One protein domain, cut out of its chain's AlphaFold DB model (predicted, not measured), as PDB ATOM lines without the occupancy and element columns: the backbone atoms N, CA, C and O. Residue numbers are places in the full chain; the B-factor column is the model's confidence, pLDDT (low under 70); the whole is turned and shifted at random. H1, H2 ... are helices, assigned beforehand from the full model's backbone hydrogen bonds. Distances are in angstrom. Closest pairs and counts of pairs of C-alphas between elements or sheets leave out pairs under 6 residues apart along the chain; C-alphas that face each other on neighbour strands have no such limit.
ATOM      1  N   GLY A   4      27.500   7.153 -62.545       50.31
ATOM      2  CA  GLY A   4      27.697   6.300 -63.728       50.31
ATOM      3  C   GLY A   4      28.680   5.136 -63.543       50.31
ATOM      4  O   GLY A   4      28.516   4.091 -64.172       50.31
ATOM      5  N   PHE A   5      29.664   5.271 -62.648       57.84
ATOM      6  CA  PHE A   5      30.716   4.269 -62.424       57.84
ATOM      7  C   PHE A   5      30.173   2.960 -61.820       57.84
ATOM      8  O   PHE A   5      30.543   1.862 -62.241       57.84
ATOM      9  N   TYR A   6      29.192   3.060 -60.915       56.16
ATOM     10  CA  TYR A   6      28.553   1.900 -60.282       56.16
ATOM     11  C   TYR A   6      27.894   0.949 -61.290       56.16
ATOM     12  O   TYR A   6      27.868  -0.260 -61.062       56.16
ATOM     13  N   HIS A   7      27.387   1.476 -62.407       58.94
ATOM     14  CA  HIS A   7      26.774   0.669 -63.461       58.94
ATOM     15  C   HIS A   7      27.809  -0.056 -64.331       58.94
ATOM     16  O   HIS A   7      27.521  -1.151 -64.812       58.94
ATOM     17  N   ARG A   8      29.009   0.515 -64.503       59.53
ATOM     18  CA  ARG A   8      30.096  -0.071 -65.304       59.53
ATOM     19  C   ARG A   8      30.749  -1.254 -64.585       59.53
ATOM     20  O   ARG A   8      30.876  -2.326 -65.169       59.53
ATOM     21  N   TRP A   9      31.067  -1.093 -63.299       56.91
ATOM     22  CA  TRP A   9      31.649  -2.167 -62.483       56.91
ATOM     23  C   TRP A   9      30.666  -3.327 -62.252       56.91
ATOM     24  O   TRP A   9      31.049  -4.493 -62.335       56.91
ATOM     25  N   LYS A  10      29.375  -3.023 -62.038       53.12
ATOM     26  CA  LYS A  10      28.316  -4.042 -61.922       53.12
ATOM     27  C   LYS A  10      28.186  -4.885 -63.200       53.12
ATOM     28  O   LYS A  10      28.103  -6.103 -63.101       53.12
ATOM     29  N   ARG A  11      28.241  -4.251 -64.378       52.38
ATOM     30  CA  ARG A  11      28.140  -4.933 -65.678       52.38
ATOM     31  C   ARG A  11      29.329  -5.868 -65.939       52.38
ATOM     32  O   ARG A  11      29.133  -7.004 -66.338       52.38
ATOM     33  N   SER A  12      30.547  -5.444 -65.592       49.75
ATOM     34  CA  SER A  12      31.763  -6.257 -65.791       49.75
ATOM     35  C   SER A  12      31.846  -7.517 -64.906       49.75
ATOM     36  O   SER A  12      32.566  -8.458 -65.243       49.75
ATOM     37  N   GLN A  13      31.127  -7.548 -63.777       50.62
ATOM     38  CA  GLN A  13      31.004  -8.729 -62.910       50.62
ATOM     39  C   GLN A  13      29.896  -9.683 -63.384       50.62
ATOM     40  O   GLN A  13      30.072 -10.895 -63.313       50.62
ATOM     41  N   GLU A  14      28.784  -9.151 -63.902       47.34
ATOM     42  CA  GLU A  14      27.696  -9.953 -64.486       47.34
ATOM     43  C   GLU A  14      28.163 -10.706 -65.749       47.34
ATOM     44  O   GLU A  14      27.818 -11.872 -65.917       47.34
ATOM     45  N   ASP A  15      29.048 -10.106 -66.554       45.47
ATOM     46  CA  ASP A  15      29.613 -10.736 -67.761       45.47
ATOM     47  C   ASP A  15      30.634 -11.863 -67.470       45.47
ATOM     48  O   ASP A  15      30.939 -12.656 -68.357       45.47
ATOM     49  N   ARG A  16      31.162 -11.978 -66.239       43.12
ATOM     50  CA  ARG A  16      32.099 -13.055 -65.834       43.12
ATOM     51  C   ARG A  16      31.453 -14.203 -65.046       43.12
ATOM     52  O   ARG A  16      32.121 -15.199 -64.799       43.12
ATOM     53  N   GLY A  17      30.188 -14.069 -64.640       35.03
ATOM     54  CA  GLY A  17      29.457 -15.072 -63.845       35.03
ATOM     55  C   GLY A  17      28.310 -15.761 -64.592       35.03
ATOM     56  O   GLY A  17      27.454 -16.381 -63.966       35.03
ATOM     57  N   GLY A  18      28.235 -15.594 -65.913       33.41
ATOM     58  CA  GLY A  18      27.088 -15.974 -66.730       33.41
ATOM     59  C   GLY A  18      27.144 -17.382 -67.315       33.41
ATOM     60  O   GLY A  18      27.005 -17.509 -68.524       33.41
ATOM     61  N   GLU A  19      27.293 -18.428 -66.500       31.83
ATOM     62  CA  GLU A  19      27.049 -19.801 -66.971       31.83
ATOM     63  C   GLU A  19      26.527 -20.721 -65.862       31.83
ATOM     64  O   GLU A  19      27.093 -21.758 -65.573       31.83
ATOM     65  N   GLU A  20      25.410 -20.349 -65.231       31.98
ATOM     66  CA  GLU A  20      24.602 -21.289 -64.444       31.98
ATOM     67  C   GLU A  20      23.113 -20.950 -64.615       31.98
ATOM     68  O   GLU A  20      22.488 -20.203 -63.859       31.98
ATOM     69  N   ARG A  21      22.521 -21.496 -65.681       34.28
ATOM     70  CA  ARG A  21      21.069 -21.629 -65.834       34.28
ATOM     71  C   ARG A  21      20.748 -23.069 -66.203       34.28
ATOM     72  O   ARG A  21      20.912 -23.454 -67.351       34.28
ATOM     73  N   ALA A  22      20.216 -23.808 -65.231       33.53
ATOM     74  CA  ALA A  22      18.884 -24.418 -65.280       33.53
ATOM     75  C   ALA A  22      18.835 -25.736 -64.496       33.53
ATOM     76  O   ALA A  22      19.236 -26.793 -64.972       33.53
ATOM     77  N   THR A  23      18.174 -25.708 -63.342       33.09
ATOM     78  CA  THR A  23      17.269 -26.803 -62.984       33.09
ATOM     79  C   THR A  23      16.081 -26.199 -62.253       33.09
ATOM     80  O   THR A  23      16.180 -25.745 -61.116       33.09
ATOM     81  N   ALA A  24      14.964 -26.099 -62.967       33.03
ATOM     82  CA  ALA A  24      13.701 -25.607 -62.454       33.03
ATOM     83  C   ALA A  24      12.785 -26.805 -62.200       33.03
ATOM     84  O   ALA A  24      12.446 -27.504 -63.147       33.03
ATOM     85  N   CYS A  25      12.376 -26.999 -60.945       32.44
ATOM     86  CA  CYS A  25      11.184 -27.745 -60.534       32.44
ATOM     87  C   CYS A  25      10.826 -27.349 -59.090       32.44
ATOM     88  O   CYS A  25      11.674 -27.444 -58.210       32.44
ATOM     89  N   GLY A  26       9.573 -26.942 -58.838       31.00
ATOM     90  CA  GLY A  26       9.004 -26.886 -57.479       31.00
ATOM     91  C   GLY A  26       8.262 -25.601 -57.103       31.00
ATOM     92  O   GLY A  26       8.858 -24.629 -56.661       31.00
ATOM     93  N   ARG A  27       6.935 -25.623 -57.253       38.12
ATOM     94  CA  ARG A  27       5.954 -24.600 -56.844       38.12
ATOM     95  C   ARG A  27       5.866 -24.452 -55.315       38.12
ATOM     96  O   ARG A  27       5.944 -25.450 -54.612       38.12
ATOM     97  N   GLY A  28       5.518 -23.255 -54.830       32.25
ATOM     98  CA  GLY A  28       4.974 -23.074 -53.474       32.25
ATOM     99  C   GLY A  28       5.099 -21.650 -52.939       32.25
ATOM    100  O   GLY A  28       6.049 -21.333 -52.235       32.25
ATOM    101  N   GLY A  29       4.152 -20.774 -53.279       35.72
ATOM    102  CA  GLY A  29       4.109 -19.414 -52.748       35.72
ATOM    103  C   GLY A  29       3.527 -19.348 -51.336       35.72
ATOM    104  O   GLY A  29       2.437 -19.855 -51.113       35.72
ATOM    105  N   TRP A  30       4.202 -18.619 -50.443       35.97
ATOM    106  CA  TRP A  30       3.594 -17.909 -49.314       35.97
ATOM    107  C   TRP A  30       4.345 -16.593 -49.099       35.97
ATOM    108  O   TRP A  30       5.538 -16.570 -48.807       35.97
ATOM    109  N   ARG A  31       3.640 -15.470 -49.265       42.78
ATOM    110  CA  ARG A  31       4.089 -14.162 -48.781       42.78
ATOM    111  C   ARG A  31       3.613 -13.994 -47.340       42.78
ATOM    112  O   ARG A  31       2.411 -13.874 -47.124       42.78
ATOM    113  N   ARG A  32       4.534 -13.795 -46.395       39.59
ATOM    114  CA  ARG A  32       4.368 -12.765 -45.358       39.59
ATOM    115  C   ARG A  32       5.721 -12.330 -44.808       39.59
ATOM    116  O   ARG A  32       6.586 -13.144 -44.529       39.59
ATOM    117  N   ARG A  33       5.875 -11.007 -44.727       46.00
ATOM    118  CA  ARG A  33       6.985 -10.290 -44.106       46.00
ATOM    119  C   ARG A  33       7.106 -10.711 -42.648       46.00
ATOM    120  O   ARG A  33       6.165 -10.492 -41.892       46.00
ATOM    121  N   GLU A  34       8.284 -11.173 -42.269       34.47
ATOM    122  CA  GLU A  34       8.725 -11.180 -40.884       34.47
ATOM    123  C   GLU A  34       9.969 -10.291 -40.810       34.47
ATOM    124  O   GLU A  34      10.997 -10.535 -41.446       34.47
ATOM    125  N   GLN A  35       9.806  -9.157 -40.133       42.88
ATOM    126  CA  GLN A  35      10.874  -8.224 -39.807       42.88
ATOM    127  C   GLN A  35      11.805  -8.901 -38.801       42.88
ATOM    128  O   GLN A  35      11.626  -8.807 -37.593       42.88
ATOM    129  N   SER A  36      12.812  -9.593 -39.327       36.25
ATOM    130  CA  SER A  36      13.954 -10.069 -38.558       36.25
ATOM    131  C   SER A  36      14.854  -8.879 -38.215       36.25
ATOM    132  O   SER A  36      15.739  -8.498 -38.981       36.25
ATOM    133  N   HIS A  37      14.622  -8.257 -37.060       36.28
ATOM    134  CA  HIS A  37      15.632  -7.422 -36.413       36.28
ATOM    135  C   HIS A  37      16.526  -8.311 -35.548       36.28
ATOM    136  O   HIS A  37      16.484  -8.281 -34.318       36.28
ATOM    137  N   GLY A  38      17.354  -9.109 -36.227       34.75
ATOM    138  CA  GLY A  38      18.500  -9.773 -35.627       34.75
ATOM    139  C   GLY A  38      19.440  -8.734 -35.020       34.75
ATOM    140  O   GLY A  38      20.146  -8.011 -35.726       34.75
ATOM    141  N   ARG A  39      19.443  -8.652 -33.690       37.41
ATOM    142  CA  ARG A  39      20.530  -8.028 -32.941       37.41
ATOM    143  C   ARG A  39      21.802  -8.847 -33.182       37.41
ATOM    144  O   ARG A  39      21.829 -10.044 -32.935       37.41
ATOM    145  N   SER A  40      22.855  -8.147 -33.600       38.66
ATOM    146  CA  SER A  40      24.253  -8.593 -33.592       38.66
ATOM    147  C   SER A  40      24.689  -9.616 -34.654       38.66
ATOM    148  O   SER A  40      25.204 -10.682 -34.339       38.66
ATOM    149  N   ALA A  41      24.618  -9.220 -35.929       37.25
ATOM    150  CA  ALA A  41      25.450  -9.784 -37.003       37.25
ATOM    151  C   ALA A  41      26.359  -8.721 -37.659       37.25
ATOM    152  O   ALA A  41      26.721  -8.827 -38.831       37.25
ATOM    153  N   TYR A  42      26.782  -7.701 -36.901       40.16
ATOM    154  CA  TYR A  42      27.784  -6.726 -37.365       40.16
ATOM    155  C   TYR A  42      29.183  -7.338 -37.577       40.16
ATOM    156  O   TYR A  42      30.067  -6.655 -38.083       40.16
ATOM    157  N   GLN A  43      29.380  -8.622 -37.257       41.78
ATOM    158  CA  GLN A  43      30.620  -9.360 -37.523       41.78
ATOM    159  C   GLN A  43      30.550 -10.299 -38.741       41.78
ATOM    160  O   GLN A  43      31.581 -10.820 -39.153       41.78
ATOM    161  N   ALA A  44      29.384 -10.480 -39.376       42.00
ATOM    162  CA  ALA A  44      29.207 -11.472 -40.449       42.00
ATOM    163  C   ALA A  44      28.787 -10.884 -41.811       42.00
ATOM    164  O   ALA A  44      28.427 -11.619 -42.725       42.00
ATOM    165  N   SER A  45      28.811  -9.559 -41.986       41.50
ATOM    166  CA  SER A  45      28.278  -8.900 -43.191       41.50
ATOM    167  C   SER A  45      29.222  -7.851 -43.777       41.50
ATOM    168  O   SER A  45      28.943  -6.656 -43.741       41.50
ATOM    169  N   SER A  46      30.331  -8.291 -44.376       44.91
ATOM    170  CA  SER A  46      30.961  -7.539 -45.473       44.91
ATOM    171  C   SER A  46      31.866  -8.446 -46.305       44.91
ATOM    172  O   SER A  46      33.071  -8.224 -46.413       44.91
ATOM    173  N   PHE A  47      31.292  -9.487 -46.910       44.94
ATOM    174  CA  PHE A  47      31.970 -10.230 -47.973       44.94
ATOM    175  C   PHE A  47      32.141  -9.298 -49.185       44.94
ATOM    176  O   PHE A  47      31.287  -9.212 -50.063       44.94
ATOM    177  N   GLY A  48      33.224  -8.518 -49.210       63.62
ATOM    178  CA  GLY A  48      33.545  -7.663 -50.347       63.62
ATOM    179  C   GLY A  48      34.442  -6.475 -50.030       63.62
ATOM    180  O   GLY A  48      34.276  -5.790 -49.024       63.62
ATOM    181  N   VAL A  49      35.314  -6.169 -50.989       84.25
ATOM    182  CA  VAL A  49      36.158  -4.962 -51.023       84.25
ATOM    183  C   VAL A  49      35.342  -3.672 -51.149       84.25
ATOM    184  O   VAL A  49      35.847  -2.580 -50.929       84.25
ATOM    185  N   ARG A  50      34.045  -3.779 -51.460       86.19
ATOM    186  CA  ARG A  50      33.184  -2.660 -51.858       86.19
ATOM    187  C   ARG A  50      32.977  -1.606 -50.772       86.19
ATOM    188  O   ARG A  50      32.853  -0.425 -51.091       86.19
ATOM    189  N   ARG A  51      32.851  -2.015 -49.505       86.94
ATOM    190  CA  ARG A  51      32.628  -1.071 -48.398       86.94
ATOM    191  C   ARG A  51      33.930  -0.390 -47.961       86.94
ATOM    192  O   ARG A  51      33.906   0.839 -47.907       86.94
ATOM    193  N   PRO A  52      35.044  -1.121 -47.761       88.19
ATOM    194  CA  PRO A  52      36.355  -0.505 -47.560       88.19
ATOM    195  C   PRO A  52      36.750   0.439 -48.701       88.19
ATOM    196  O   PRO A  52      37.062   1.598 -48.447       88.19
ATOM    197  N   LEU A  53      36.609   0.002 -49.959       93.19
ATOM    198  CA  LEU A  53      36.947   0.803 -51.138       93.19
ATOM    199  C   LEU A  53      36.160   2.115 -51.186       93.19
ATOM    200  O   LEU A  53      36.742   3.174 -51.365       93.19
ATOM    201  N   ARG A  54      34.838   2.072 -50.971       92.50
ATOM    202  CA  ARG A  54      34.002   3.285 -50.968       92.50
ATOM    203  C   ARG A  54      34.408   4.259 -49.868       92.50
ATOM    204  O   ARG A  54      34.362   5.469 -50.074       92.50
ATOM    205  N   TYR A  55      34.757   3.734 -48.696       93.50
ATOM    206  CA  TYR A  55      35.204   4.552 -47.580       93.50
ATOM    207  C   TYR A  55      36.535   5.241 -47.898       93.50
ATOM    208  O   TYR A  55      36.634   6.456 -47.748       93.50
ATOM    209  N   MET A  56      37.516   4.488 -48.403       94.12
ATOM    210  CA  MET A  56      38.825   5.021 -48.789       94.12
ATOM    211  C   MET A  56      38.715   6.011 -49.949       94.12
ATOM    212  O   MET A  56      39.242   7.109 -49.834       94.12
ATOM    213  N   ALA A  57      37.950   5.688 -50.997       95.62
ATOM    214  CA  ALA A  57      37.707   6.577 -52.132       95.62
ATOM    215  C   ALA A  57      37.192   7.949 -51.684       95.62
ATOM    216  O   ALA A  57      37.725   8.979 -52.077       95.62
ATOM    217  N   HIS A  58      36.204   7.965 -50.785       94.94
ATOM    218  CA  HIS A  58      35.655   9.208 -50.256       94.94
ATOM    219  C   HIS A  58      36.620   9.942 -49.313       94.94
ATOM    220  O   HIS A  58      36.696  11.164 -49.335       94.94
ATOM    221  N   LYS A  59      37.304   9.230 -48.410       95.44
ATOM    222  CA  LYS A  59      38.144   9.868 -47.382       95.44
ATOM    223  C   LYS A  59      39.488  10.350 -47.911       95.44
ATOM    224  O   LYS A  59      40.041  11.297 -47.356       95.44
ATOM    225  N   LEU A  60      40.008   9.687 -48.934       96.75
ATOM    226  CA  LEU A  60      41.262  10.054 -49.569       96.75
ATOM    227  C   LEU A  60      41.039  10.998 -50.750       96.75
ATOM    228  O   LEU A  60      41.966  11.730 -51.053       96.75
ATOM    229  N   ASP A  61      39.817  11.093 -51.289       96.62
ATOM    230  CA  ASP A  61      39.506  11.853 -52.510       96.62
ATOM    231  C   ASP A  61      40.249  11.253 -53.711       96.62
ATOM    232  O   ASP A  61      41.115  11.880 -54.311       96.62
ATOM    233  N   LEU A  62      39.979   9.966 -53.960       97.19
ATOM    234  CA  LEU A  62      40.607   9.208 -55.043       97.19
ATOM    235  C   LEU A  62      39.928   9.501 -56.380       97.19
ATOM    236  O   LEU A  62      38.697   9.587 -56.439       97.19
ATOM    237  N   ASP A  63      40.720   9.564 -57.446       97.00
ATOM    238  CA  ASP A  63      40.212   9.577 -58.817       97.00
ATOM    239  C   ASP A  63      39.797   8.172 -59.308       97.00
ATOM    240  O   ASP A  63      39.967   7.164 -58.616       97.00
ATOM    241  N   ASP A  64      39.202   8.099 -60.502       94.81
ATOM    242  CA  ASP A  64      38.675   6.845 -61.056       94.81
ATOM    243  C   ASP A  64      39.782   5.795 -61.308       94.81
ATOM    244  O   ASP A  64      39.562   4.605 -61.074       94.81
ATOM    245  N   GLU A  65      40.981   6.218 -61.721       96.00
ATOM    246  CA  GLU A  65      42.120   5.325 -61.992       96.00
ATOM    247  C   GLU A  65      42.702   4.758 -60.689       96.00
ATOM    248  O   GLU A  65      42.957   3.553 -60.559       96.00
ATOM    249  N   GLN A  66      42.833   5.613 -59.678       97.00
ATOM    250  CA  GLN A  66      43.197   5.242 -58.320       97.00
ATOM    251  C   GLN A  66      42.170   4.276 -57.711       97.00
ATOM    252  O   GLN A  66      42.552   3.297 -57.067       97.00
ATOM    253  N   ILE A  67      40.870   4.500 -57.919       96.38
ATOM    254  CA  ILE A  67      39.812   3.608 -57.419       96.38
ATOM    255  C   ILE A  67      39.926   2.213 -58.040       96.38
ATOM    256  O   ILE A  67      39.856   1.225 -57.302       96.38
ATOM    257  N   ASP A  68      40.109   2.116 -59.357       95.19
ATOM    258  CA  ASP A  68      40.251   0.830 -60.048       95.19
ATOM    259  C   ASP A  68      41.521   0.089 -59.599       95.19
ATOM    260  O   ASP A  68      41.480  -1.111 -59.299       95.19
ATOM    261  N   THR A  69      42.626   0.819 -59.437       95.75
ATOM    262  CA  THR A  69      43.893   0.279 -58.926       95.75
ATOM    263  C   THR A  69      43.737  -0.254 -57.499       95.75
ATOM    264  O   THR A  69      44.077  -1.407 -57.212       95.75
ATOM    265  N   LEU A  70      43.140   0.538 -56.602       95.88
ATOM    266  CA  LEU A  70      42.899   0.144 -55.215       95.88
ATOM    267  C   LEU A  70      41.923  -1.035 -55.115       95.88
ATOM    268  O   LEU A  70      42.095  -1.907 -54.262       95.88
ATOM    269  N   ALA A  71      40.917  -1.110 -55.988       95.56
ATOM    270  CA  ALA A  71      40.005  -2.247 -56.048       95.56
ATOM    271  C   ALA A  71      40.748  -3.555 -56.357       95.56
ATOM    272  O   ALA A  71      40.472  -4.574 -55.717       95.56
ATOM    273  N   GLY A  72      41.698  -3.518 -57.297       95.00
ATOM    274  CA  GLY A  72      42.568  -4.646 -57.623       95.00
ATOM    275  C   GLY A  72      43.419  -5.082 -56.431       95.00
ATOM    276  O   GLY A  72      43.369  -6.250 -56.041       95.00
ATOM    277  N   ILE A  73      44.121  -4.134 -55.799       95.44
ATOM    278  CA  ILE A  73      44.972  -4.383 -54.623       95.44
ATOM    279  C   ILE A  73      44.161  -5.024 -53.486       95.44
ATOM    280  O   ILE A  73      44.517  -6.085 -52.973       95.44
ATOM    281  N   LEU A  74      43.016  -4.432 -53.126       94.69
ATOM    282  CA  LEU A  74      42.170  -4.951 -52.050       94.69
ATOM    283  C   LEU A  74      41.578  -6.330 -52.372       94.69
ATOM    284  O   LEU A  74      41.269  -7.090 -51.452       94.69
ATOM    285  N   ASN A  75      41.384  -6.663 -53.652       94.44
ATOM    286  CA  ASN A  75      40.866  -7.970 -54.046       94.44
ATOM    287  C   ASN A  75      41.903  -9.081 -53.843       94.44
ATOM    288  O   ASN A  75      41.532 -10.168 -53.402       94.44
ATOM    289  N   VAL A  76      43.185  -8.802 -54.097       94.94
ATOM    290  CA  VAL A  76      44.279  -9.738 -53.796       94.94
ATOM    291  C   VAL A  76      44.373  -9.967 -52.287       94.94
ATOM    292  O   VAL A  76      44.233 -11.105 -51.839       94.94
ATOM    293  N   LEU A  77      44.446  -8.893 -51.490       95.12
ATOM    294  CA  LEU A  77      44.500  -8.996 -50.027       95.12
ATOM    295  C   LEU A  77      43.287  -9.738 -49.440       95.12
ATOM    296  O   LEU A  77      43.408 -10.506 -48.486       95.12
ATOM    297  N   LYS A  78      42.089  -9.528 -50.001       93.25
ATOM    298  CA  LYS A  78      40.886 -10.266 -49.597       93.25
ATOM    299  C   LYS A  78      41.053 -11.774 -49.817       93.25
ATOM    300  O   LYS A  78      40.626 -12.544 -48.955       93.25
ATOM    301  N   THR A  79      41.608 -12.180 -50.955       94.44
ATOM    302  CA  THR A  79      41.844 -13.592 -51.275       94.44
ATOM    303  C   THR A  79      42.854 -14.201 -50.312       94.44
ATOM    304  O   THR A  79      42.558 -15.238 -49.724       94.44
ATOM    305  N   GLU A  80      43.968 -13.516 -50.046       95.38
ATOM    306  CA  GLU A  80      44.986 -14.012 -49.110       95.38
ATOM    307  C   GLU A  80      44.432 -14.162 -47.688       95.38
ATOM    308  O   GLU A  80      44.651 -15.166 -47.017       95.38
ATOM    309  N   ARG A  81      43.589 -13.227 -47.238       94.88
ATOM    310  CA  ARG A  81      42.881 -13.357 -45.954       94.88
ATOM    311  C   ARG A  81      41.928 -14.537 -45.896       94.88
ATOM    312  O   ARG A  81      41.759 -15.131 -44.834       94.88
ATOM    313  N   ALA A  82      41.242 -14.829 -46.998       95.25
ATOM    314  CA  ALA A  82      40.374 -15.995 -47.068       95.25
ATOM    315  C   ALA A  82      41.206 -17.281 -46.979       95.25
ATOM    316  O   ALA A  82      40.839 -18.174 -46.219       95.25
ATOM    317  N   GLN A  83      42.347 -17.330 -47.668       93.12
ATOM    318  CA  GLN A  83      43.274 -18.453 -47.603       93.12
ATOM    319  C   GLN A  83      43.849 -18.639 -46.193       93.12
ATOM    320  O   GLN A  83      43.753 -19.733 -45.646       93.12
ATOM    321  N   ALA A  84      44.333 -17.570 -45.556       95.38
ATOM    322  CA  ALA A  84      44.868 -17.619 -44.196       95.38
ATOM    323  C   ALA A  84      43.839 -18.135 -43.173       95.38
ATOM    324  O   ALA A  84      44.188 -18.892 -42.274       95.38
ATOM    325  N   ARG A  85      42.552 -17.788 -43.331       95.50
ATOM    326  CA  ARG A  85      41.468 -18.333 -42.490       95.50
ATOM    327  C   ARG A  85      41.254 -19.830 -42.700       95.50
ATOM    328  O   ARG A  85      40.974 -20.535 -41.736       95.50
ATOM    329  N   LEU A  86      41.351 -20.313 -43.940       97.06
ATOM    330  CA  LEU A  86      41.259 -21.748 -44.229       97.06
ATOM    331  C   LEU A  86      42.461 -22.498 -43.651       97.06
ATOM    332  O   LEU A  86      42.292 -23.562 -43.062       97.06
ATOM    333  N   ASP A  87      43.658 -21.931 -43.778       96.12
ATOM    334  CA  ASP A  87      44.881 -22.512 -43.226       96.12
ATOM    335  C   ASP A  87      44.845 -22.528 -41.687       96.12
ATOM    336  O   ASP A  87      45.198 -23.533 -41.074       96.12
ATOM    337  N   GLU A  88      44.306 -21.484 -41.048       95.56
ATOM    338  CA  GLU A  88      44.052 -21.463 -39.602       95.56
ATOM    339  C   GLU A  88      43.058 -22.553 -39.173       95.56
ATOM    340  O   GLU A  88      43.296 -23.245 -38.185       95.56
ATOM    341  N   GLN A  89      41.969 -22.756 -39.922       96.75
ATOM    342  CA  GLN A  89      41.012 -23.832 -39.641       96.75
ATOM    343  C   GLN A  89      41.651 -25.222 -39.768       96.75
ATOM    344  O   GLN A  89      41.400 -26.082 -38.926       96.75
ATOM    345  N   ARG A  90      42.498 -25.441 -40.782       96.44
ATOM    346  CA  ARG A  90      43.249 -26.699 -40.953       96.44
ATOM    347  C   ARG A  90      44.244 -26.925 -39.820       96.44
ATOM    348  O   ARG A  90      44.311 -28.025 -39.284       96.44
ATOM    349  N   SER A  91      44.971 -25.880 -39.425       97.38
ATOM    350  CA  SER A  91      45.882 -25.924 -38.279       97.38
ATOM    351  C   SER A  91      45.141 -26.304 -36.995       97.38
ATOM    352  O   SER A  91      45.567 -27.209 -36.283       97.38
ATOM    353  N   LEU A  92      43.986 -25.686 -36.725       97.44
ATOM    354  CA  LEU A  92      43.167 -26.017 -35.557       97.44
ATOM    355  C   LEU A  92      42.682 -27.470 -35.565       97.44
ATOM    356  O   LEU A  92      42.658 -28.088 -34.504       97.44
ATOM    357  N   ALA A  93      42.331 -28.017 -36.731       97.19
ATOM    358  CA  ALA A  93      41.981 -29.431 -36.854       97.19
ATOM    359  C   ALA A  93      43.172 -30.338 -36.500       97.19
ATOM    360  O   ALA A  93      43.033 -31.205 -35.646       97.19
ATOM    361  N   GLY A  94      44.362 -30.069 -37.050       96.38
ATOM    362  CA  GLY A  94      45.568 -30.843 -36.726       96.38
ATOM    363  C   GLY A  94      45.972 -30.757 -35.248       96.38
ATOM    364  O   GLY A  94      46.385 -31.749 -34.652       96.38
ATOM    365  N   ILE A  95      45.790 -29.589 -34.619       96.88
ATOM    366  CA  ILE A  95      45.987 -29.425 -33.172       96.88
ATOM    367  C   ILE A  95      44.964 -30.257 -32.391       96.88
ATOM    368  O   ILE A  95      45.331 -30.916 -31.421       96.88
ATOM    369  N   ALA A  96      43.692 -30.237 -32.797       97.31
ATOM    370  CA  ALA A  96      42.648 -31.022 -32.146       97.31
ATOM    371  C   ALA A  96      42.936 -32.528 -32.233       97.31
ATOM    372  O   ALA A  96      42.818 -33.216 -31.222       97.31
ATOM    373  N   ASP A  97      43.389 -33.017 -33.388       96.44
ATOM    374  CA  ASP A  97      43.759 -34.422 -33.582       96.44
ATOM    375  C   ASP A  97      44.941 -34.827 -32.685       96.44
ATOM    376  O   ASP A  97      44.906 -35.875 -32.039       96.44
ATOM    377  N   ALA A  98      45.962 -33.970 -32.567       96.62
ATOM    378  CA  ALA A  98      47.109 -34.212 -31.687       96.62
ATOM    379  C   ALA A  98      46.738 -34.246 -30.192       96.62
ATOM    380  O   ALA A  98      47.393 -34.940 -29.412       96.62
ATOM    381  N   VAL A  99      45.700 -33.500 -29.797       96.06
ATOM    382  CA  VAL A  99      45.154 -33.478 -28.430       96.06
ATOM    383  C   VAL A  99      44.210 -34.656 -28.167       96.06
ATOM    384  O   VAL A  99      44.126 -35.114 -27.033       96.06
ATOM    385  N   ALA A 100      43.494 -35.140 -29.185       96.50
ATOM    386  CA  ALA A 100      42.529 -36.233 -29.061       96.50
ATOM    387  C   ALA A 100      43.164 -37.635 -29.092       96.50
ATOM    388  O   ALA A 100      42.488 -38.613 -28.769       96.50
ATOM    389  N   ALA A 101      44.430 -37.743 -29.502       95.44
ATOM    390  CA  ALA A 101      45.185 -38.991 -29.488       95.44
ATOM    391  C   ALA A 101      45.343 -39.566 -28.064       95.44
ATOM    392  O   ALA A 101      45.281 -38.834 -27.078       95.44
ATOM    393  N   GLU A 102      45.556 -40.885 -27.967       95.69
ATOM    394  CA  GLU A 102      45.744 -41.590 -26.685       95.69
ATOM    395  C   GLU A 102      46.926 -41.020 -25.887       95.69
ATOM    396  O   GLU A 102      46.791 -40.740 -24.697       95.69
ATOM    397  N   ASP A 103      48.037 -40.757 -26.578       97.12
ATOM    398  CA  ASP A 103      49.171 -39.991 -26.076       97.12
ATOM    399  C   ASP A 103      49.303 -38.682 -26.855       97.12
ATOM    400  O   ASP A 103      49.119 -38.638 -28.076       97.12
ATOM    401  N   PHE A 104      49.689 -37.610 -26.162       95.31
ATOM    402  CA  PHE A 104      49.870 -36.308 -26.794       95.31
ATOM    403  C   PHE A 104      50.951 -36.360 -27.882       95.31
ATOM    404  O   PHE A 104      52.144 -36.530 -27.607       95.31
ATOM    405  N   ASN A 105      50.541 -36.127 -29.129       95.19
ATOM    406  CA  ASN A 105      51.456 -36.105 -30.260       95.19
ATOM    407  C   ASN A 105      52.071 -34.708 -30.436       95.19
ATOM    408  O   ASN A 105      51.602 -33.887 -31.229       95.19
ATOM    409  N   HIS A 106      53.159 -34.446 -29.709       96.50
ATOM    410  CA  HIS A 106      53.874 -33.169 -29.780       96.50
ATOM    411  C   HIS A 106      54.321 -32.810 -31.207       96.50
ATOM    412  O   HIS A 106      54.260 -31.644 -31.589       96.50
ATOM    413  N   ALA A 107      54.777 -33.785 -31.999       95.75
ATOM    414  CA  ALA A 107      55.264 -33.530 -33.354       95.75
ATOM    415  C   ALA A 107      54.141 -33.026 -34.275       95.75
ATOM    416  O   ALA A 107      54.313 -32.001 -34.931       95.75
ATOM    417  N   ALA A 108      52.975 -33.677 -34.248       93.88
ATOM    418  CA  ALA A 108      51.812 -33.259 -35.034       93.88
ATOM    419  C   ALA A 108      51.282 -31.880 -34.604       93.88
ATOM    420  O   ALA A 108      50.971 -31.039 -35.446       93.88
ATOM    421  N   ALA A 109      51.234 -31.610 -33.294       97.12
ATOM    422  CA  ALA A 109      50.842 -30.295 -32.788       97.12
ATOM    423  C   ALA A 109      51.823 -29.193 -33.232       97.12
ATOM    424  O   ALA A 109      51.395 -28.111 -33.638       97.12
ATOM    425  N   ALA A 110      53.132 -29.465 -33.181       97.75
ATOM    426  CA  ALA A 110      54.163 -28.526 -33.612       97.75
ATOM    427  C   ALA A 110      54.092 -28.240 -35.121       97.75
ATOM    428  O   ALA A 110      54.198 -27.083 -35.519       97.75
ATOM    429  N   GLU A 111      53.856 -29.259 -35.948       96.75
ATOM    430  CA  GLU A 111      53.664 -29.104 -37.395       96.75
ATOM    431  C   GLU A 111      52.435 -28.241 -37.712       96.75
ATOM    432  O   GLU A 111      52.527 -27.260 -38.453       96.75
ATOM    433  N   ALA A 112      51.293 -28.538 -37.084       96.94
ATOM    434  CA  ALA A 112      50.065 -27.774 -37.276       96.94
ATOM    435  C   ALA A 112      50.222 -26.304 -36.849       96.94
ATOM    436  O   ALA A 112      49.718 -25.398 -37.520       96.94
ATOM    437  N   LEU A 113      50.938 -26.041 -35.751       97.19
ATOM    438  CA  LEU A 113      51.268 -24.682 -35.313       97.19
ATOM    439  C   LEU A 113      52.258 -23.990 -36.260       97.19
ATOM    440  O   LEU A 113      52.086 -22.803 -36.535       97.19
ATOM    441  N   GLY A 114      53.242 -24.715 -36.798       97.44
ATOM    442  CA  GLY A 114      54.174 -24.211 -37.809       97.44
ATOM    443  C   GLY A 114      53.445 -23.716 -39.057       97.44
ATOM    444  O   GLY A 114      53.609 -22.561 -39.447       97.44
ATOM    445  N   ALA A 115      52.523 -24.520 -39.596       94.56
ATOM    446  CA  ALA A 115      51.699 -24.134 -40.744       94.56
ATOM    447  C   ALA A 115      50.867 -22.858 -40.492       94.56
ATOM    448  O   ALA A 115      50.655 -22.045 -41.397       94.56
ATOM    449  N   ARG A 116      50.413 -22.636 -39.248       94.81
ATOM    450  CA  ARG A 116      49.710 -21.399 -38.861       94.81
ATOM    451  C   ARG A 116      50.628 -20.182 -38.879       94.81
ATOM    452  O   ARG A 116      50.195 -19.112 -39.307       94.81
ATOM    453  N   VAL A 117      51.865 -20.331 -38.409       97.88
ATOM    454  CA  VAL A 117      52.867 -19.256 -38.449       97.88
ATOM    455  C   VAL A 117      53.190 -18.897 -39.897       97.88
ATOM    456  O   VAL A 117      53.101 -17.727 -40.256       97.88
ATOM    457  N   GLU A 118      53.436 -19.887 -40.754       96.62
ATOM    458  CA  GLU A 118      53.713 -19.666 -42.179       96.62
ATOM    459  C   GLU A 118      52.559 -18.950 -42.900       96.62
ATOM    460  O   GLU A 118      52.775 -18.041 -43.705       96.62
ATOM    461  N   ALA A 119      51.306 -19.316 -42.605       95.62
ATOM    462  CA  ALA A 119      50.138 -18.618 -43.145       95.62
ATOM    463  C   ALA A 119      50.067 -17.152 -42.674       95.62
ATOM    464  O   ALA A 119      49.735 -16.260 -43.458       95.62
ATOM    465  N   ALA A 120      50.409 -16.882 -41.411       96.00
ATOM    466  CA  ALA A 120      50.461 -15.522 -40.881       96.00
ATOM    467  C   ALA A 120      51.590 -14.693 -41.517       96.00
ATOM    468  O   ALA A 120      51.396 -13.509 -41.800       96.00
ATOM    469  N   GLU A 121      52.746 -15.302 -41.785       97.75
ATOM    470  CA  GLU A 121      53.862 -14.650 -42.469       97.75
ATOM    471  C   GLU A 121      53.514 -14.283 -43.912       97.75
ATOM    472  O   GLU A 121      53.737 -13.139 -44.310       97.75
ATOM    473  N   ARG A 122      52.883 -15.190 -44.669       96.69
ATOM    474  CA  ARG A 122      52.395 -14.892 -46.027       96.69
ATOM    475  C   ARG A 122      51.398 -13.733 -46.033       96.69
ATOM    476  O   ARG A 122      51.554 -12.788 -46.807       96.69
ATOM    477  N   LEU A 123      50.434 -13.737 -45.108       97.00
ATOM    478  CA  LEU A 123      49.479 -12.637 -44.977       97.00
ATOM    479  C   LEU A 123      50.169 -11.309 -44.617       97.00
ATOM    480  O   LEU A 123      49.782 -10.259 -45.130       97.00
ATOM    481  N   LYS A 124      51.190 -11.336 -43.753       97.38
ATOM    482  CA  LYS A 124      51.991 -10.155 -43.395       97.38
ATOM    483  C   LYS A 124      52.691  -9.566 -44.628       97.38
ATOM    484  O   LYS A 124      52.636  -8.351 -44.813       97.38
ATOM    485  N   GLU A 125      53.299 -10.397 -45.475       98.06
ATOM    486  CA  GLU A 125      53.938  -9.941 -46.723       98.06
ATOM    487  C   GLU A 125      52.924  -9.339 -47.714       98.06
ATOM    488  O   GLU A 125      53.191  -8.306 -48.338       98.06
ATOM    489  N   GLU A 126      51.718  -9.903 -47.815       97.75
ATOM    490  CA  GLU A 126      50.672  -9.346 -48.683       97.75
ATOM    491  C   GLU A 126      50.122  -8.012 -48.149       97.75
ATOM    492  O   GLU A 126      49.851  -7.083 -48.917       97.75
ATOM    493  N   VAL A 127      50.001  -7.861 -46.826       96.94
ATOM    494  CA  VAL A 127      49.650  -6.575 -46.197       96.94
ATOM    495  C   VAL A 127      50.730  -5.525 -46.470       96.94
ATOM    496  O   VAL A 127      50.394  -4.390 -46.816       96.94
ATOM    497  N   LEU A 128      52.013  -5.887 -46.367       97.81
ATOM    498  CA  LEU A 128      53.125  -4.992 -46.697       97.81
ATOM    499  C   LEU A 128      53.064  -4.555 -48.167       97.81
ATOM    500  O   LEU A 128      53.121  -3.360 -48.463       97.81
ATOM    501  N   THR A 129      52.846  -5.505 -49.075       97.69
ATOM    502  CA  THR A 129      52.681  -5.238 -50.509       97.69
ATOM    503  C   THR A 129      51.483  -4.323 -50.786       97.69
ATOM    504  O   THR A 129      51.580  -3.375 -51.565       97.69
ATOM    505  N   THR A 130      50.354  -4.559 -50.113       96.62
ATOM    506  CA  THR A 130      49.151  -3.718 -50.198       96.62
ATOM    507  C   THR A 130      49.456  -2.282 -49.769       96.62
ATOM    508  O   THR A 130      49.084  -1.336 -50.470       96.62
ATOM    509  N   LEU A 131      50.141  -2.104 -48.634       97.00
ATOM    510  CA  LEU A 131      50.536  -0.795 -48.112       97.00
ATOM    511  C   LEU A 131      51.463  -0.058 -49.077       97.00
ATOM    512  O   LEU A 131      51.232   1.118 -49.356       97.00
ATOM    513  N   GLN A 132      52.471  -0.750 -49.608       98.06
ATOM    514  CA  GLN A 132      53.420  -0.183 -50.558       98.06
ATOM    515  C   GLN A 132      52.713   0.302 -51.828       98.06
ATOM    516  O   GLN A 132      52.811   1.481 -52.167       98.06
ATOM    517  N   LYS A 133      51.933  -0.567 -52.484       97.94
ATOM    518  CA  LYS A 133      51.214  -0.215 -53.718       97.94
ATOM    519  C   LYS A 133      50.219   0.920 -53.494       97.94
ATOM    520  O   LYS A 133      50.133   1.831 -54.311       97.94
ATOM    521  N   THR A 134      49.506   0.898 -52.364       96.50
ATOM    522  CA  THR A 134      48.595   1.988 -51.986       96.50
ATOM    523  C   THR A 134      49.369   3.290 -51.788       96.50
ATOM    524  O   THR A 134      48.936   4.328 -52.261       96.50
ATOM    525  N   HIS A 135      50.523   3.274 -51.123       97.38
ATOM    526  CA  HIS A 135      51.342   4.473 -50.959       97.38
ATOM    527  C   HIS A 135      51.821   5.035 -52.307       97.38
ATOM    528  O   HIS A 135      51.733   6.243 -52.525       97.38
ATOM    529  N   GLU A 136      52.306   4.179 -53.206       98.06
ATOM    530  CA  GLU A 136      52.852   4.570 -54.512       98.06
ATOM    531  C   GLU A 136      51.826   5.298 -55.390       98.06
ATOM    532  O   GLU A 136      52.163   6.334 -55.960       98.06
ATOM    533  N   MET A 137      50.575   4.822 -55.435       97.62
ATOM    534  CA  MET A 137      49.510   5.436 -56.247       97.62
ATOM    535  C   MET A 137      48.949   6.751 -55.683       97.62
ATOM    536  O   MET A 137      48.265   7.472 -56.403       97.62
ATOM    537  N   LEU A 138      49.179   7.050 -54.399       98.12
ATOM    538  CA  LEU A 138      48.638   8.241 -53.740       98.12
ATOM    539  C   LEU A 138      49.600   9.425 -53.827       98.12
ATOM    540  O   LEU A 138      50.818   9.259 -53.722       98.12
ATOM    541  N   ASP A 139      49.050  10.633 -53.908       98.12
ATOM    542  CA  ASP A 139      49.813  11.873 -53.775       98.12
ATOM    543  C   ASP A 139      50.208  12.169 -52.301       98.12
ATOM    544  O   ASP A 139      49.724  11.513 -51.366       98.12
ATOM    545  N   PRO A 140      51.097  13.150 -52.037       98.44
ATOM    546  CA  PRO A 140      51.535  13.471 -50.677       98.44
ATOM    547  C   PRO A 140      50.415  13.850 -49.694       98.44
ATOM    548  O   PRO A 140      50.519  13.522 -48.510       98.44
ATOM    549  N   GLU A 141      49.352  14.522 -50.137       98.06
ATOM    550  CA  GLU A 141      48.242  14.909 -49.260       98.06
ATOM    551  C   GLU A 141      47.316  13.730 -48.970       98.06
ATOM    552  O   GLU A 141      46.930  13.500 -47.819       98.06
ATOM    553  N   GLN A 142      47.030  12.912 -49.979       98.38
ATOM    554  CA  GLN A 142      46.317  11.653 -49.815       98.38
ATOM    555  C   GLN A 142      47.058  10.712 -48.848       98.38
ATOM    556  O   GLN A 142      46.433  10.124 -47.960       98.38
ATOM    557  N   ARG A 143      48.394  10.624 -48.927       98.31
ATOM    558  CA  ARG A 143      49.225   9.843 -47.985       98.31
ATOM    559  C   ARG A 143      49.101  10.338 -46.544       98.31
ATOM    560  O   ARG A 143      48.978   9.522 -45.629       98.31
ATOM    561  N   LYS A 144      49.075  11.658 -46.315       98.25
ATOM    562  CA  LYS A 144      48.847  12.227 -44.972       98.25
ATOM    563  C   LYS A 144      47.460  11.872 -44.437       98.25
ATOM    564  O   LYS A 144      47.340  11.492 -43.271       98.25
ATOM    565  N   ARG A 145      46.419  11.943 -45.279       98.00
ATOM    566  CA  ARG A 145      45.054  11.520 -44.912       98.00
ATOM    567  C   ARG A 145      45.018  10.035 -44.559       98.00
ATOM    568  O   ARG A 145      44.473   9.680 -43.517       98.00
ATOM    569  N   LEU A 146      45.650   9.178 -45.362       96.94
ATOM    570  CA  LEU A 146      45.758   7.744 -45.088       96.94
ATOM    571  C   LEU A 146      46.450   7.479 -43.743       96.94
ATOM    572  O   LEU A 146      45.910   6.753 -42.909       96.94
ATOM    573  N   ALA A 147      47.596   8.115 -43.492       97.81
ATOM    574  CA  ALA A 147      48.321   7.984 -42.230       97.81
ATOM    575  C   ALA A 147      47.477   8.425 -41.020       97.81
ATOM    576  O   ALA A 147      47.500   7.769 -39.977       97.81
ATOM    577  N   TYR A 148      46.695   9.501 -41.157       97.56
ATOM    578  CA  TYR A 148      45.759   9.942 -40.121       97.56
ATOM    579  C   TYR A 148      44.661   8.902 -39.848       97.56
ATOM    580  O   TYR A 148      44.372   8.603 -38.686       97.56
ATOM    581  N   LEU A 149      44.068   8.313 -40.892       96.44
ATOM    582  CA  LEU A 149      43.030   7.285 -40.748       96.44
ATOM    583  C   LEU A 149      43.556   6.020 -40.059       96.44
ATOM    584  O   LEU A 149      42.863   5.462 -39.211       96.44
ATOM    585  N   LEU A 150      44.782   5.602 -40.386       94.50
ATOM    586  CA  LEU A 150      45.441   4.462 -39.744       94.50
ATOM    587  C   LEU A 150      45.746   4.758 -38.271       94.50
ATOM    588  O   LEU A 150      45.375   3.983 -37.394       94.50
ATOM    589  N   ARG A 151      46.353   5.916 -37.973       96.31
ATOM    590  CA  ARG A 151      46.696   6.312 -36.595       96.31
ATOM    591  C   ARG A 151      45.466   6.455 -35.697       96.31
ATOM    592  O   ARG A 151      45.543   6.174 -34.508       96.31
ATOM    593  N   SER A 152      44.348   6.910 -36.256       96.19
ATOM    594  CA  SER A 152      43.086   7.079 -35.523       96.19
ATOM    595  C   SER A 152      42.254   5.797 -35.418       96.19
ATOM    596  O   SER A 152      41.195   5.822 -34.795       96.19
ATOM    597  N   GLY A 153      42.685   4.691 -36.037       92.25
ATOM    598  CA  GLY A 153      41.926   3.438 -36.080       92.25
ATOM    599  C   GLY A 153      40.645   3.507 -36.918       92.25
ATOM    600  O   GLY A 153      39.843   2.578 -36.900       92.25
TER     601      GLY A 153
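Overview. This is residues 4 to 153 of the 157 residues of an uncharacterized protein of Deltaproteobacteria bacterium (UniProt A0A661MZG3). A long helical hairpin, H3 and H4 side by side, has a small head at the end away from its turn, where H2 packs across the first part of H3 and H5 folds back from the end of H4 to pack on H2. From this body residues 10 to 46 stick out, of which 10 to 14 belong to H1 and the rest make a wide loop with no named element, and H1, near the start of the printed part, touches no helix. The printed part has 150 residues with five named helices, in the order H1, H2, H3, H4, H5, and no named strand; the class is all helix. It is only just loose, close to extended, with a radius of gyration of the C-alphas of 21.9 A, and it spans 63 by 58 by 36 A.

Arrangement. H1, residues 5 to 14, and H2, residues 50 to 60, are apart. H2 touches residues 67 to 74 alone of H3, residues 64 to 100, at a steep tilt of 49 degrees, opposite ways; their closest C-alphas, those of Ala 57 and Ile 67, are 6.4 A apart. H1 and H3 are only just apart, 8.5 A at the closest. H3 and H4, residues 106 to 137, form a helical hairpin and touch with 38 pairs of C-alphas within 8 A. They run opposite ways at a shallow tilt of 8 degrees, and their closest C-alphas, those of Ser 91 and Ala 112, are 4.7 A apart. H5, residues 140 to 151, touches H2 with residues 142 to 146 alone, at a steep tilt of 58 degrees, opposite ways; the closest C-alphas, those of Leu 60 and Gln 142, are 5.3 A apart. H4 and H5 are close but not clearly touching, with the C-alphas of His 135 and Arg 143 closest at 6.5 A. H3 and H5 are apart. Of the three pairs of helices that touch, one is at a shallow tilt, and the helix packing is mostly crossed, but only just. In H1, H2, H3, H4 and H5 every O i to N i+4 pair is within hydrogen-bond range.

Along the chain. H1 begins at C-alpha 5 at (30.716, 4.269, -62.424). H2 is 15.2 A from first to last C-alpha. H3, the longest helix with 37 residues, measures 53.8 A and ends at C-alpha 100 at (42.529, -36.233, -29.061). H4 measures 47.0 A. H5, 16.5 A, ends at C-alpha 151 at (46.696, 6.312, -36.595).

Size, cuts and confidence. The C-alphas of Gly 4 and Asp 103, the two farthest apart, are 63.4 A from each other. Without residues 10 to 46, which stand free, the body of 113 residues spans 62 by 31 by 21 A. The link from H1 to H2, 35 residues, is long; the other three links are tight. The printed part has no cut. Its mean pLDDT is 79.8, and residues 4 to 48 are under 70.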